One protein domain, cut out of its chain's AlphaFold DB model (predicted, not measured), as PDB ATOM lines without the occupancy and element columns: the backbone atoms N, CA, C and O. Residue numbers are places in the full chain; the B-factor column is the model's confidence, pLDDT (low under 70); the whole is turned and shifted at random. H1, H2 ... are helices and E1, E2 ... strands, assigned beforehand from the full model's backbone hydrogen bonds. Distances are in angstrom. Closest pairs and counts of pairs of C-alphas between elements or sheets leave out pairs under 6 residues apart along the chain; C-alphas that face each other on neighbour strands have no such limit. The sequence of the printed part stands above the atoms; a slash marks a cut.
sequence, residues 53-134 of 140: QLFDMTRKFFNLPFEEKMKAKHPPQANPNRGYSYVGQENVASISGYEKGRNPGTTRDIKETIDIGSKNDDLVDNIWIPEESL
ATOM      1  N   GLN A  53     131.677 242.932 143.990       95.44
ATOM      2  CA  GLN A  53     131.864 242.965 142.535       95.44
ATOM      3  C   GLN A  53     130.628 243.521 141.810       95.44
ATOM      4  O   GLN A  53     130.765 244.396 140.956       95.44
ATOM      5  N   LEU A  54     129.420 243.082 142.188       94.81
ATOM      6  CA  LEU A  54     128.164 243.599 141.629       94.81
ATOM      7  C   LEU A  54     127.990 245.101 141.900       94.81
ATOM      8  O   LEU A  54     127.660 245.874 140.999       94.81
ATOM      9  N   PHE A  55     128.223 245.541 143.138       95.81
ATOM     10  CA  PHE A  55     128.121 246.954 143.502       95.81
ATOM     11  C   PHE A  55     129.189 247.825 142.821       95.81
ATOM     12  O   PHE A  55     128.905 248.960 142.444       95.81
ATOM     13  N   ASP A  56     130.406 247.317 142.633       97.19
ATOM     14  CA  ASP A  56     131.453 248.008 141.876       97.19
ATOM     15  C   ASP A  56     131.079 248.151 140.403       97.19
ATOM     16  O   ASP A  56     131.244 249.222 139.817       97.19
ATOM     17  N   MET A  57     130.547 247.085 139.808       96.12
ATOM     18  CA  MET A  57     130.167 247.076 138.403       96.12
ATOM     19  C   MET A  57     128.974 248.002 138.126       96.12
ATOM     20  O   MET A  57     129.010 248.802 137.192       96.12
ATOM     21  N   THR A  58     127.954 247.982 138.985       95.69
ATOM     22  CA  THR A  58     126.806 248.902 138.885       95.69
ATOM     23  C   THR A  58     127.214 250.362 139.099       95.69
ATOM     24  O   THR A  58     126.770 251.227 138.348       95.69
ATOM     25  N   ARG A  59     128.126 250.659 140.038       97.00
ATOM     26  CA  ARG A  59     128.705 252.011 140.180       97.00
ATOM     27  C   ARG A  59     129.399 252.478 138.902       97.00
ATOM     28  O   ARG A  59     129.198 253.615 138.487       97.00
ATOM     29  N   LYS A  60     130.210 251.616 138.278       97.94
ATOM     30  CA  LYS A  60     130.881 251.937 137.010       97.94
ATOM     31  C   LYS A  60     129.869 252.232 135.907       97.94
ATOM     32  O   LYS A  60     130.031 253.235 135.224       97.94
ATOM     33  N   PHE A  61     128.820 251.417 135.791       97.75
ATOM     34  CA  PHE A  61     127.738 251.631 134.832       97.75
ATOM     35  C   PHE A  61     127.070 253.000 135.012       97.75
ATOM     36  O   PHE A  61     126.989 253.769 134.060       97.75
ATOM     37  N   PHE A  62     126.639 253.347 136.228       97.06
ATOM     38  CA  PHE A  62     125.927 254.610 136.462       97.06
ATOM     39  C   PHE A  62     126.817 255.856 136.331       97.06
ATOM     40  O   PHE A  62     126.313 256.928 135.983       97.06
ATOM     41  N   ASN A  63     128.135 255.698 136.501       97.44
ATOM     42  CA  ASN A  63     129.138 256.734 136.234       97.44
ATOM     43  C   ASN A  63     129.457 256.934 134.740       97.44
ATOM     44  O   ASN A  63     130.178 257.878 134.407       97.44
ATOM     45  N   LEU A  64     128.964 256.078 133.837       97.88
ATOM     46  CA  LEU A  64     129.131 256.289 132.400       97.88
ATOM     47  C   LEU A  64     128.408 257.569 131.941       97.88
ATOM     48  O   LEU A  64     127.389 257.959 132.528       97.88
ATOM     49  N   PRO A  65     128.882 258.208 130.852       97.56
ATOM     50  CA  PRO A  65     128.147 259.284 130.199       97.56
ATOM     51  C   PRO A  65     126.710 258.869 129.872       97.56
ATOM     52  O   PRO A  65     126.437 257.710 129.562       97.56
ATOM     53  N   PHE A  66     125.787 259.832 129.894       95.75
ATOM     54  CA  PHE A  66     124.373 259.578 129.609       95.75
ATOM     55  C   PHE A  66     124.168 258.823 128.286       95.75
ATOM     56  O   PHE A  66     123.463 257.818 128.267       95.75
ATOM     57  N   GLU A  67     124.849 259.245 127.219       96.62
ATOM     58  CA  GLU A  67     124.761 258.611 125.896       96.62
ATOM     59  C   GLU A  67     125.195 257.139 125.904       96.62
ATOM     60  O   GLU A  67     124.603 256.313 125.214       96.62
ATOM     61  N   GLU A  68     126.182 256.784 126.728       97.50
ATOM     62  CA  GLU A  68     126.645 255.401 126.875       97.50
ATOM     63  C   GLU A  68     125.597 254.541 127.590       97.50
ATOM     64  O   GLU A  68     125.263 253.455 127.119       97.50
ATOM     65  N   LYS A  69     124.992 255.055 128.670       97.25
ATOM     66  CA  LYS A  69     123.893 254.367 129.377       97.25
ATOM     67  C   LYS A  69     122.667 254.182 128.480       97.25
ATOM     68  O   LYS A  69     122.025 253.131 128.502       97.25
ATOM     69  N   MET A  70     122.378 255.168 127.630       96.44
ATOM     70  CA  MET A  70     121.268 255.133 126.674       96.44
ATOM     71  C   MET A  70     121.433 254.088 125.562       96.44
ATOM     72  O   MET A  70     120.444 253.748 124.914       96.44
ATOM     73  N   LYS A  71     122.619 253.494 125.371       96.62
ATOM     74  CA  LYS A  71     122.770 252.327 124.484       96.62
ATOM     75  C   LYS A  71     122.024 251.096 125.005       96.62
ATOM     76  O   LYS A  71     121.635 250.251 124.209       96.62
ATOM     77  N   ALA A  72     121.764 251.028 126.313       96.06
ATOM     78  CA  ALA A  72     120.930 250.001 126.930       96.06
ATOM     79  C   ALA A  72     119.496 250.476 127.224       96.06
ATOM     80  O   ALA A  72     118.845 249.907 128.090       96.06
ATOM     81  N   LYS A  73     119.001 251.533 126.567       94.38
ATOM     82  CA  LYS A  73     117.723 252.196 126.888       94.38
ATOM     83  C   LYS A  73     116.553 251.223 127.089       94.38
ATOM     84  O   LYS A  73     116.255 250.408 126.216       94.38
ATOM     85  N   HIS A  74     115.830 251.411 128.192       91.38
ATOM     86  CA  HIS A  74     114.568 250.736 128.457       91.38
ATOM     87  C   HIS A  74     113.522 251.116 127.390       91.38
ATOM     88  O   HIS A  74     113.289 252.316 127.164       91.38
ATOM     89  N   PRO A  75     112.900 250.136 126.707       86.81
ATOM     90  CA  PRO A  75     111.885 250.402 125.700       86.81
ATOM     91  C   PRO A  75     110.678 251.148 126.294       86.81
ATOM     92  O   PRO A  75     110.407 251.054 127.484       86.81
ATOM     93  N   PRO A  76     109.904 251.892 125.490       78.75
ATOM     94  CA  PRO A  76     108.712 252.587 125.982       78.75
ATOM     95  C   PRO A  76     107.552 251.640 126.348       78.75
ATOM     96  O   PRO A  76     106.500 252.106 126.784       78.75
ATOM     97  N   GLN A  77     107.695 250.330 126.126       76.44
ATOM     98  CA  GLN A  77     106.701 249.329 126.496       76.44
ATOM     99  C   GLN A  77     106.878 248.901 127.956       76.44
ATOM    100  O   GLN A  77     107.981 248.591 128.385       76.44
ATOM    101  N   ALA A  78     105.768 248.787 128.689       66.62
ATOM    102  CA  ALA A  78     105.781 248.344 130.086       66.62
ATOM    103  C   ALA A  78     106.311 246.910 130.273       66.62
ATOM    104  O   ALA A  78     106.757 246.555 131.357       66.62
ATOM    105  N   ASN A  79     106.239 246.086 129.224       71.94
ATOM    106  CA  ASN A  79     106.773 244.736 129.214       71.94
ATOM    107  C   ASN A  79     107.544 244.491 127.911       71.94
ATOM    108  O   ASN A  79     107.031 244.825 126.839       71.94
ATOM    109  N   PRO A  80     108.718 243.852 127.984       78.94
ATOM    110  CA  PRO A  80     109.382 243.388 129.203       78.94
ATOM    111  C   PRO A  80     110.194 244.482 129.912       78.94
ATOM    112  O   PRO A  80     110.771 245.354 129.265       78.94
ATOM    113  N   ASN A  81     110.304 244.391 131.242       86.44
ATOM    114  CA  ASN A  81     111.145 245.306 132.015       86.44
ATOM    115  C   ASN A  81     112.632 244.952 131.832       86.44
ATOM    116  O   ASN A  81     113.148 244.048 132.498       86.44
ATOM    117  N   ARG A  82     113.279 245.580 130.840       92.75
ATOM    118  CA  ARG A  82     114.694 245.394 130.472       92.75
ATOM    119  C   ARG A  82     115.354 246.714 130.110       92.75
ATOM    120  O   ARG A  82     114.739 247.513 129.414       92.75
ATOM    121  N   GLY A  83     116.622 246.882 130.462       94.56
ATOM    122  CA  GLY A  83     117.414 248.039 130.053       94.56
ATOM    123  C   GLY A  83     117.372 249.204 131.043       94.56
ATOM    124  O   GLY A  83     116.898 249.074 132.167       94.56
ATOM    125  N   TYR A  84     117.959 250.323 130.633       95.44
ATOM    126  CA  TYR A  84     118.239 251.504 131.438       95.44
ATOM    127  C   TYR A  84     117.099 252.525 131.383       95.44
ATOM    128  O   TYR A  84     116.764 253.012 130.297       95.44
ATOM    129  N   SER A  85     116.572 252.908 132.545       92.62
ATOM    130  CA  SER A  85     115.639 254.027 132.690       92.62
ATOM    131  C   SER A  85     116.339 255.230 133.320       92.62
ATOM    132  O   SER A  85     116.933 255.138 134.397       92.62
ATOM    133  N   TYR A  86     116.252 256.384 132.657       88.12
ATOM    134  CA  TYR A  86     116.855 257.625 133.145       88.12
ATOM    135  C   TYR A  86     115.995 258.308 134.219       88.12
ATOM    136  O   TYR A  86     114.823 257.984 134.426       88.12
ATOM    137  N   VAL A  87     116.573 259.316 134.877       84.12
ATOM    138  CA  VAL A  87     115.909 260.069 135.949       84.12
ATOM    139  C   VAL A  87     114.569 260.654 135.503       84.12
ATOM    140  O   VAL A  87     114.495 261.475 134.587       84.12
ATOM    141  N   GLY A  88     113.499 260.252 136.192       73.06
ATOM    142  CA  GLY A  88     112.131 260.690 135.925       73.06
ATOM    143  C   GLY A  88     111.425 259.993 134.756       73.06
ATOM    144  O   GLY A  88     110.299 260.388 134.452       73.06
ATOM    145  N   GLN A  89     112.041 258.989 134.117       75.12
ATOM    146  CA  GLN A  89     111.367 258.119 133.143       75.12
ATOM    147  C   GLN A  89     110.328 257.228 133.835       75.12
ATOM    148  O   GLN A  89     109.200 257.103 133.365       75.12
ATOM    149  N   GLU A  90     110.689 256.658 134.983       68.12
ATOM    150  CA  GLU A  90     109.751 255.959 135.855       68.12
ATOM    151  C   GLU A  90     109.092 256.935 136.834       68.12
ATOM    152  O   GLU A  90     109.755 257.750 137.480       68.12
ATOM    153  N   ASN A  91     107.770 256.827 136.979       66.62
ATOM    154  CA  ASN A  91     107.007 257.602 137.950       66.62
ATOM    155  C   ASN A  91     106.078 256.674 138.746       66.62
ATOM    156  O   ASN A  91     104.947 256.398 138.339       66.62
ATOM    157  N   VAL A  92     106.543 256.231 139.916       61.91
ATOM    158  CA  VAL A  92     105.771 255.380 140.844       61.91
ATOM    159  C   VAL A  92     104.520 256.104 141.370       61.91
ATOM    160  O   VAL A  92     103.493 255.475 141.656       61.91
ATOM    161  N   ALA A  93     104.545 257.439 141.439       59.56
ATOM    162  CA  ALA A  93     103.394 258.241 141.845       59.56
ATOM    163  C   ALA A  93     102.247 258.208 140.814       59.56
ATOM    164  O   ALA A  93     101.094 258.441 141.181       59.56
ATOM    165  N   SER A  94     102.522 257.865 139.550       58.94
ATOM    166  CA  SER A  94     101.474 257.635 138.547       58.94
ATOM    167  C   SER A  94     100.740 256.303 138.760       58.94
ATOM    168  O   SER A  94      99.518 256.245 138.637       58.94
ATOM    169  N   ILE A  95     101.464 255.265 139.194       59.84
ATOM    170  CA  ILE A  95     100.938 253.908 139.410       59.84
ATOM    171  C   ILE A  95     100.041 253.855 140.655       59.84
ATOM    172  O   ILE A  95      98.920 253.357 140.603       59.84
ATOM    173  N   SER A  96     100.489 254.439 141.772       58.97
ATOM    174  CA  SER A  96      99.741 254.416 143.045       58.97
ATOM    175  C   SER A  96      98.427 255.219 143.033       58.97
ATOM    176  O   SER A  96      97.549 254.992 143.874       58.97
ATOM    177  N   GLY A  97      98.291 256.166 142.096       56.44
ATOM    178  CA  GLY A  97      97.078 256.952 141.876       56.44
ATOM    179  C   GLY A  97      96.073 256.266 140.952       56.44
ATOM    180  O   GLY A  97      94.871 256.361 141.204       56.44
ATOM    181  N   TYR A  98      96.559 255.531 139.943       57.75
ATOM    182  CA  TYR A  98      95.735 254.881 138.921       57.75
ATOM    183  C   TYR A  98      94.722 253.895 139.521       57.75
ATOM    184  O   TYR A  98      93.524 254.029 139.281       57.75
ATOM    185  N   GLU A  99      95.163 252.989 140.402       57.56
ATOM    186  CA  GLU A  99      94.269 252.026 141.075       57.56
ATOM    187  C   GLU A  99      93.231 252.694 141.995       57.56
ATOM    188  O   GLU A  99      92.230 252.084 142.367       57.56
ATOM    189  N   LYS A 100      93.452 253.961 142.369       61.66
ATOM    190  CA  LYS A 100      92.588 254.740 143.269       61.66
ATOM    191  C   LYS A 100      91.809 255.843 142.543       61.66
ATOM    192  O   LYS A 100      91.215 256.685 143.216       61.66
ATOM    193  N   GLY A 101      91.837 255.878 141.206       61.75
ATOM    194  CA  GLY A 101      91.159 256.897 140.395       61.75
ATOM    195  C   GLY A 101      91.674 258.325 140.620       61.75
ATOM    196  O   GLY A 101      90.945 259.289 140.397       61.75
ATOM    197  N   ARG A 102      92.908 258.482 141.114       64.31
ATOM    198  CA  ARG A 102      93.537 259.787 141.345       64.31
ATOM    199  C   ARG A 102      94.387 260.178 140.146       64.31
ATOM    200  O   ARG A 102      95.014 259.327 139.521       64.31
ATOM    201  N   ASN A 103      94.448 261.482 139.878       59.69
ATOM    202  CA  ASN A 103      95.370 262.024 138.886       59.69
ATOM    203  C   ASN A 103      96.811 261.582 139.206       59.69
ATOM    204  O   ASN A 103      97.166 261.528 140.390       59.69
ATOM    205  N   PRO A 104      97.635 261.282 138.184       60.84
ATOM    206  CA  PRO A 104      99.022 260.890 138.384       60.84
ATOM    207  C   PRO A 104      99.750 261.911 139.256       60.84
ATOM    208  O   PRO A 104      99.668 263.116 139.001       60.84
ATOM    209  N   GLY A 105     100.461 261.444 140.284       62.28
ATOM    210  CA  GLY A 105     101.310 262.330 141.072       62.28
ATOM    211  C   GLY A 105     102.354 263.016 140.184       62.28
ATOM    212  O   GLY A 105     102.940 262.396 139.295       62.28
ATOM    213  N   THR A 106     102.589 264.307 140.414       65.25
ATOM    214  CA  THR A 106     103.563 265.106 139.651       65.25
ATOM    215  C   THR A 106     105.000 264.922 140.141       65.25
ATOM    216  O   THR A 106     105.938 265.319 139.449       65.25
ATOM    217  N   THR A 107     105.183 264.308 141.313       69.12
ATOM    218  CA  THR A 107     106.494 263.968 141.866       69.12
ATOM    219  C   THR A 107     107.189 262.957 140.962       69.12
ATOM    220  O   THR A 107     106.638 261.898 140.674       69.12
ATOM    221  N   ARG A 108     108.404 263.289 140.523       69.56
ATOM    222  CA  ARG A 108     109.263 262.387 139.753       69.56
ATOM    223  C   ARG A 108     110.300 261.764 140.672       69.56
ATOM    224  O   ARG A 108     110.870 262.464 141.510       69.56
ATOM    225  N   ASP A 109     110.563 260.478 140.482       76.75
ATOM    226  CA  ASP A 109     111.634 259.801 141.201       76.75
ATOM    227  C   ASP A 109     112.987 260.360 140.739       76.75
ATOM    228  O   ASP A 109     113.283 260.405 139.541       76.75
ATOM    229  N   ILE A 110     113.831 260.761 141.692       87.75
ATOM    230  CA  ILE A 110     115.228 261.127 141.426       87.75
ATOM    231  C   ILE A 110     116.064 259.846 141.502       87.75
ATOM    232  O   ILE A 110     116.821 259.629 142.445       87.75
ATOM    233  N   LYS A 111     115.840 258.946 140.543       89.06
ATOM    234  CA  LYS A 111     116.522 257.654 140.443       89.06
ATOM    235  C   LYS A 111     116.744 257.287 138.983       89.06
ATOM    236  O   LYS A 111     115.932 257.630 138.131       89.06
ATOM    237  N   GLU A 112     117.794 256.534 138.731       93.38
ATOM    238  CA  GLU A 112     118.005 255.803 137.487       93.38
ATOM    239  C   GLU A 112     118.034 254.302 137.795       93.38
ATOM    240  O   GLU A 112     118.383 253.905 138.911       93.38
ATOM    241  N   THR A 113     117.626 253.471 136.839       93.56
ATOM    242  CA  THR A 113     117.519 252.012 137.006       93.56
ATOM    243  C   THR A 113     118.095 251.290 135.793       93.56
ATOM    244  O   THR A 113     118.160 251.844 134.698       93.56
ATOM    245  N   ILE A 114     118.565 250.059 135.996       95.00
ATOM    246  CA  ILE A 114     118.954 249.125 134.936       95.00
ATOM    247  C   ILE A 114     118.336 247.771 135.272       95.00
ATOM    248  O   ILE A 114     118.652 247.181 136.305       95.00
ATOM    249  N   ASP A 115     117.433 247.301 134.419       93.94
ATOM    250  CA  ASP A 115     116.698 246.059 134.632       93.94
ATOM    251  C   ASP A 115     117.268 244.924 133.783       93.94
ATOM    252  O   ASP A 115     117.344 244.999 132.552       93.94
ATOM    253  N   ILE A 116     117.665 243.850 134.464       93.69
ATOM    254  CA  ILE A 116     118.295 242.669 133.877       93.69
ATOM    255  C   ILE A 116     117.520 241.444 134.363       93.69
ATOM    256  O   ILE A 116     117.441 241.172 135.561       93.69
ATOM    257  N   GLY A 117     116.935 240.701 133.430       92.75
ATOM    258  CA  GLY A 117     116.273 239.430 133.693       92.75
ATOM    259  C   GLY A 117     117.197 238.222 133.552       92.75
ATOM    260  O   GLY A 117     118.416 238.333 133.392       92.75
ATOM    261  N   SER A 118     116.590 237.036 133.598       91.31
ATOM    262  CA  SER A 118     117.306 235.769 133.446       91.31
ATOM    263  C   SER A 118     118.028 235.697 132.101       91.31
ATOM    264  O   SER A 118     117.466 236.029 131.063       91.31
ATOM    265  N   LYS A 119     119.262 235.186 132.108       89.00
ATOM    266  CA  LYS A 119     120.011 234.878 130.879       89.00
ATOM    267  C   LYS A 119     119.421 233.709 130.072       89.00
ATOM    268  O   LYS A 119     119.834 233.506 128.941       89.00
ATOM    269  N   ASN A 120     118.539 232.923 130.692       90.12
ATOM    270  CA  ASN A 120     117.871 231.762 130.100       90.12
ATOM    271  C   ASN A 120     116.381 232.068 129.838       90.12
ATOM    272  O   ASN A 120     115.543 231.180 129.960       90.12
ATOM    273  N   ASP A 121     116.024 233.339 129.655       88.75
ATOM    274  CA  ASP A 121     114.666 233.731 129.281       88.75
ATOM    275  C   ASP A 121     114.517 233.589 127.761       88.75
ATOM    276  O   ASP A 121     115.038 234.406 127.008       88.75
ATOM    277  N   ASP A 122     113.824 232.539 127.320       90.00
ATOM    278  CA  ASP A 122     113.637 232.242 125.892       90.00
ATOM    279  C   ASP A 122     112.663 233.212 125.195       90.00
ATOM    280  O   ASP A 122     112.516 233.174 123.972       90.00
ATOM    281  N   LEU A 123     111.957 234.059 125.955       88.00
ATOM    282  CA  LEU A 123     110.982 235.007 125.417       88.00
ATOM    283  C   LEU A 123     111.579 236.401 125.228       88.00
ATOM    284  O   LEU A 123     111.131 237.144 124.352       88.00
ATOM    285  N   VAL A 124     112.528 236.783 126.085       87.06
ATOM    286  CA  VAL A 124     113.015 238.160 126.180       87.06
ATOM    287  C   VAL A 124     114.500 238.223 126.512       87.06
ATOM    288  O   VAL A 124     114.920 237.945 127.640       87.06
ATOM    289  N   ASP A 125     115.260 238.797 125.583       91.06
ATOM    290  CA  ASP A 125     116.662 239.137 125.796       91.06
ATOM    291  C   ASP A 125     116.863 240.358 126.709       91.06
ATOM    292  O   ASP A 125     116.081 241.311 126.748       91.06
ATOM    293  N   ASN A 126     117.986 240.349 127.428       94.25
ATOM    294  CA  ASN A 126     118.489 241.523 128.137       94.25
ATOM    295  C   ASN A 126     119.070 242.552 127.159       94.25
ATOM    296  O   ASN A 126     119.755 242.193 126.201       94.25
ATOM    297  N   ILE A 127     118.872 243.837 127.459       94.56
ATOM    298  CA  ILE A 127     119.439 244.943 126.682       94.56
ATOM    299  C   ILE A 127     120.746 245.372 127.348       94.56
ATOM    300  O   ILE A 127     120.743 246.028 128.388       94.56
ATOM    301  N   TRP A 128     121.864 244.969 126.756       95.38
ATOM    302  CA  TRP A 128     123.204 245.268 127.255       95.38
ATOM    303  C   TRP A 128     123.793 246.495 126.562       95.38
ATOM    304  O   TRP A 128     123.543 246.727 125.380       95.38
ATOM    305  N   ILE A 129     124.635 247.246 127.276       96.75
ATOM    306  CA  ILE A 129     125.575 248.158 126.618       96.75
ATOM    307  C   ILE A 129     126.638 247.348 125.861       96.75
ATOM    308  O   ILE A 129     126.903 246.199 126.231       96.75
ATOM    309  N   PRO A 130     127.260 247.924 124.820       96.00
ATOM    310  CA  PRO A 130     128.372 247.275 124.140       96.00
ATOM    311  C   PRO A 130     129.532 246.970 125.098       96.00
ATOM    312  O   PRO A 130     129.802 247.739 126.023       96.00
ATOM    313  N   GLU A 131     130.240 245.865 124.860       94.81
ATOM    314  CA  GLU A 131     131.346 245.403 125.714       94.81
ATOM    315  C   GLU A 131     132.462 246.453 125.812       94.81
ATOM    316  O   GLU A 131     133.055 246.644 126.866       94.81
ATOM    317  N   GLU A 132     132.708 247.208 124.742       95.88
ATOM    318  CA  GLU A 132     133.674 248.306 124.708       95.88
ATOM    319  C   GLU A 132     133.289 249.502 125.592       95.88
ATOM    320  O   GLU A 132     134.155 250.291 125.965       95.88
ATOM    321  N   SER A 133     132.003 249.642 125.934       95.69
ATOM    322  CA  SER A 133     131.510 250.736 126.781       95.69
ATOM    323  C   SER A 133     131.799 250.453 128.258       95.69
ATOM    324  O   SER A 133     132.155 251.360 129.010       95.69
ATOM    325  N   LEU A 134     131.686 249.186 128.673       96.50
ATOM    326  CA  LEU A 134     132.081 248.724 130.003       96.50
ATOM    327  C   LEU A 134     132.436 247.227 129.979       96.50
ATOM    328  O   LEU A 134     131.556 246.382 130.180       96.50
TER     329      LEU A 134
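What this domain is: This is residues 53 to 134 of the 140 residues of the protein "2OG-FeII oxygenase superfamily" of Aspergillus sclerotialis (UniProt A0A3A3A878). With little regular structure, this model is loops around a tiny antiparallel strand pair, E1 and E2, in the middle, with H1 and H2 towards one end and H3 towards the other. The 82 printed residues run H1, H2, E1, H3, E2, mostly helix, with only 30 in named elements. It is loose, radius of gyration of the C-alphas 14.7 A, spanning 45 by 31 by 22 A.

How they stand to each other: H1, residues 53 to 62, and H2, residues 66 to 72, are close but not clearly touching, closest C-alphas Phe 61 and Lys 69, 7.2 A. E1, residues 83 to 85, pairs with E2, residues 113 to 115; N 83 and O 115 are 2.9 A apart, within hydrogen-bond range. H3, residues 92 to 98, is apart from H1 and H2. O i to N i+4 pairs are within range throughout H1, and 2 of 3 in H2 and H3.

Where its parts are: H1, 14.4 A long, begins at C-alpha 53 (131.864, 242.965, 142.535); E2 ends at C-alpha 115 (116.698, 246.059, 134.632). H2 measures 10.5 A, E1 6.8 A, H3 10.2 A, E2 6.5 A.

The domain as a whole: The farthest C-alphas, Gly 101 and Glu 132, are 46.1 A apart. The printed part has no cut. The link H3 to E2 is long. Residues 78 and 90 to 108 have pLDDT under 70.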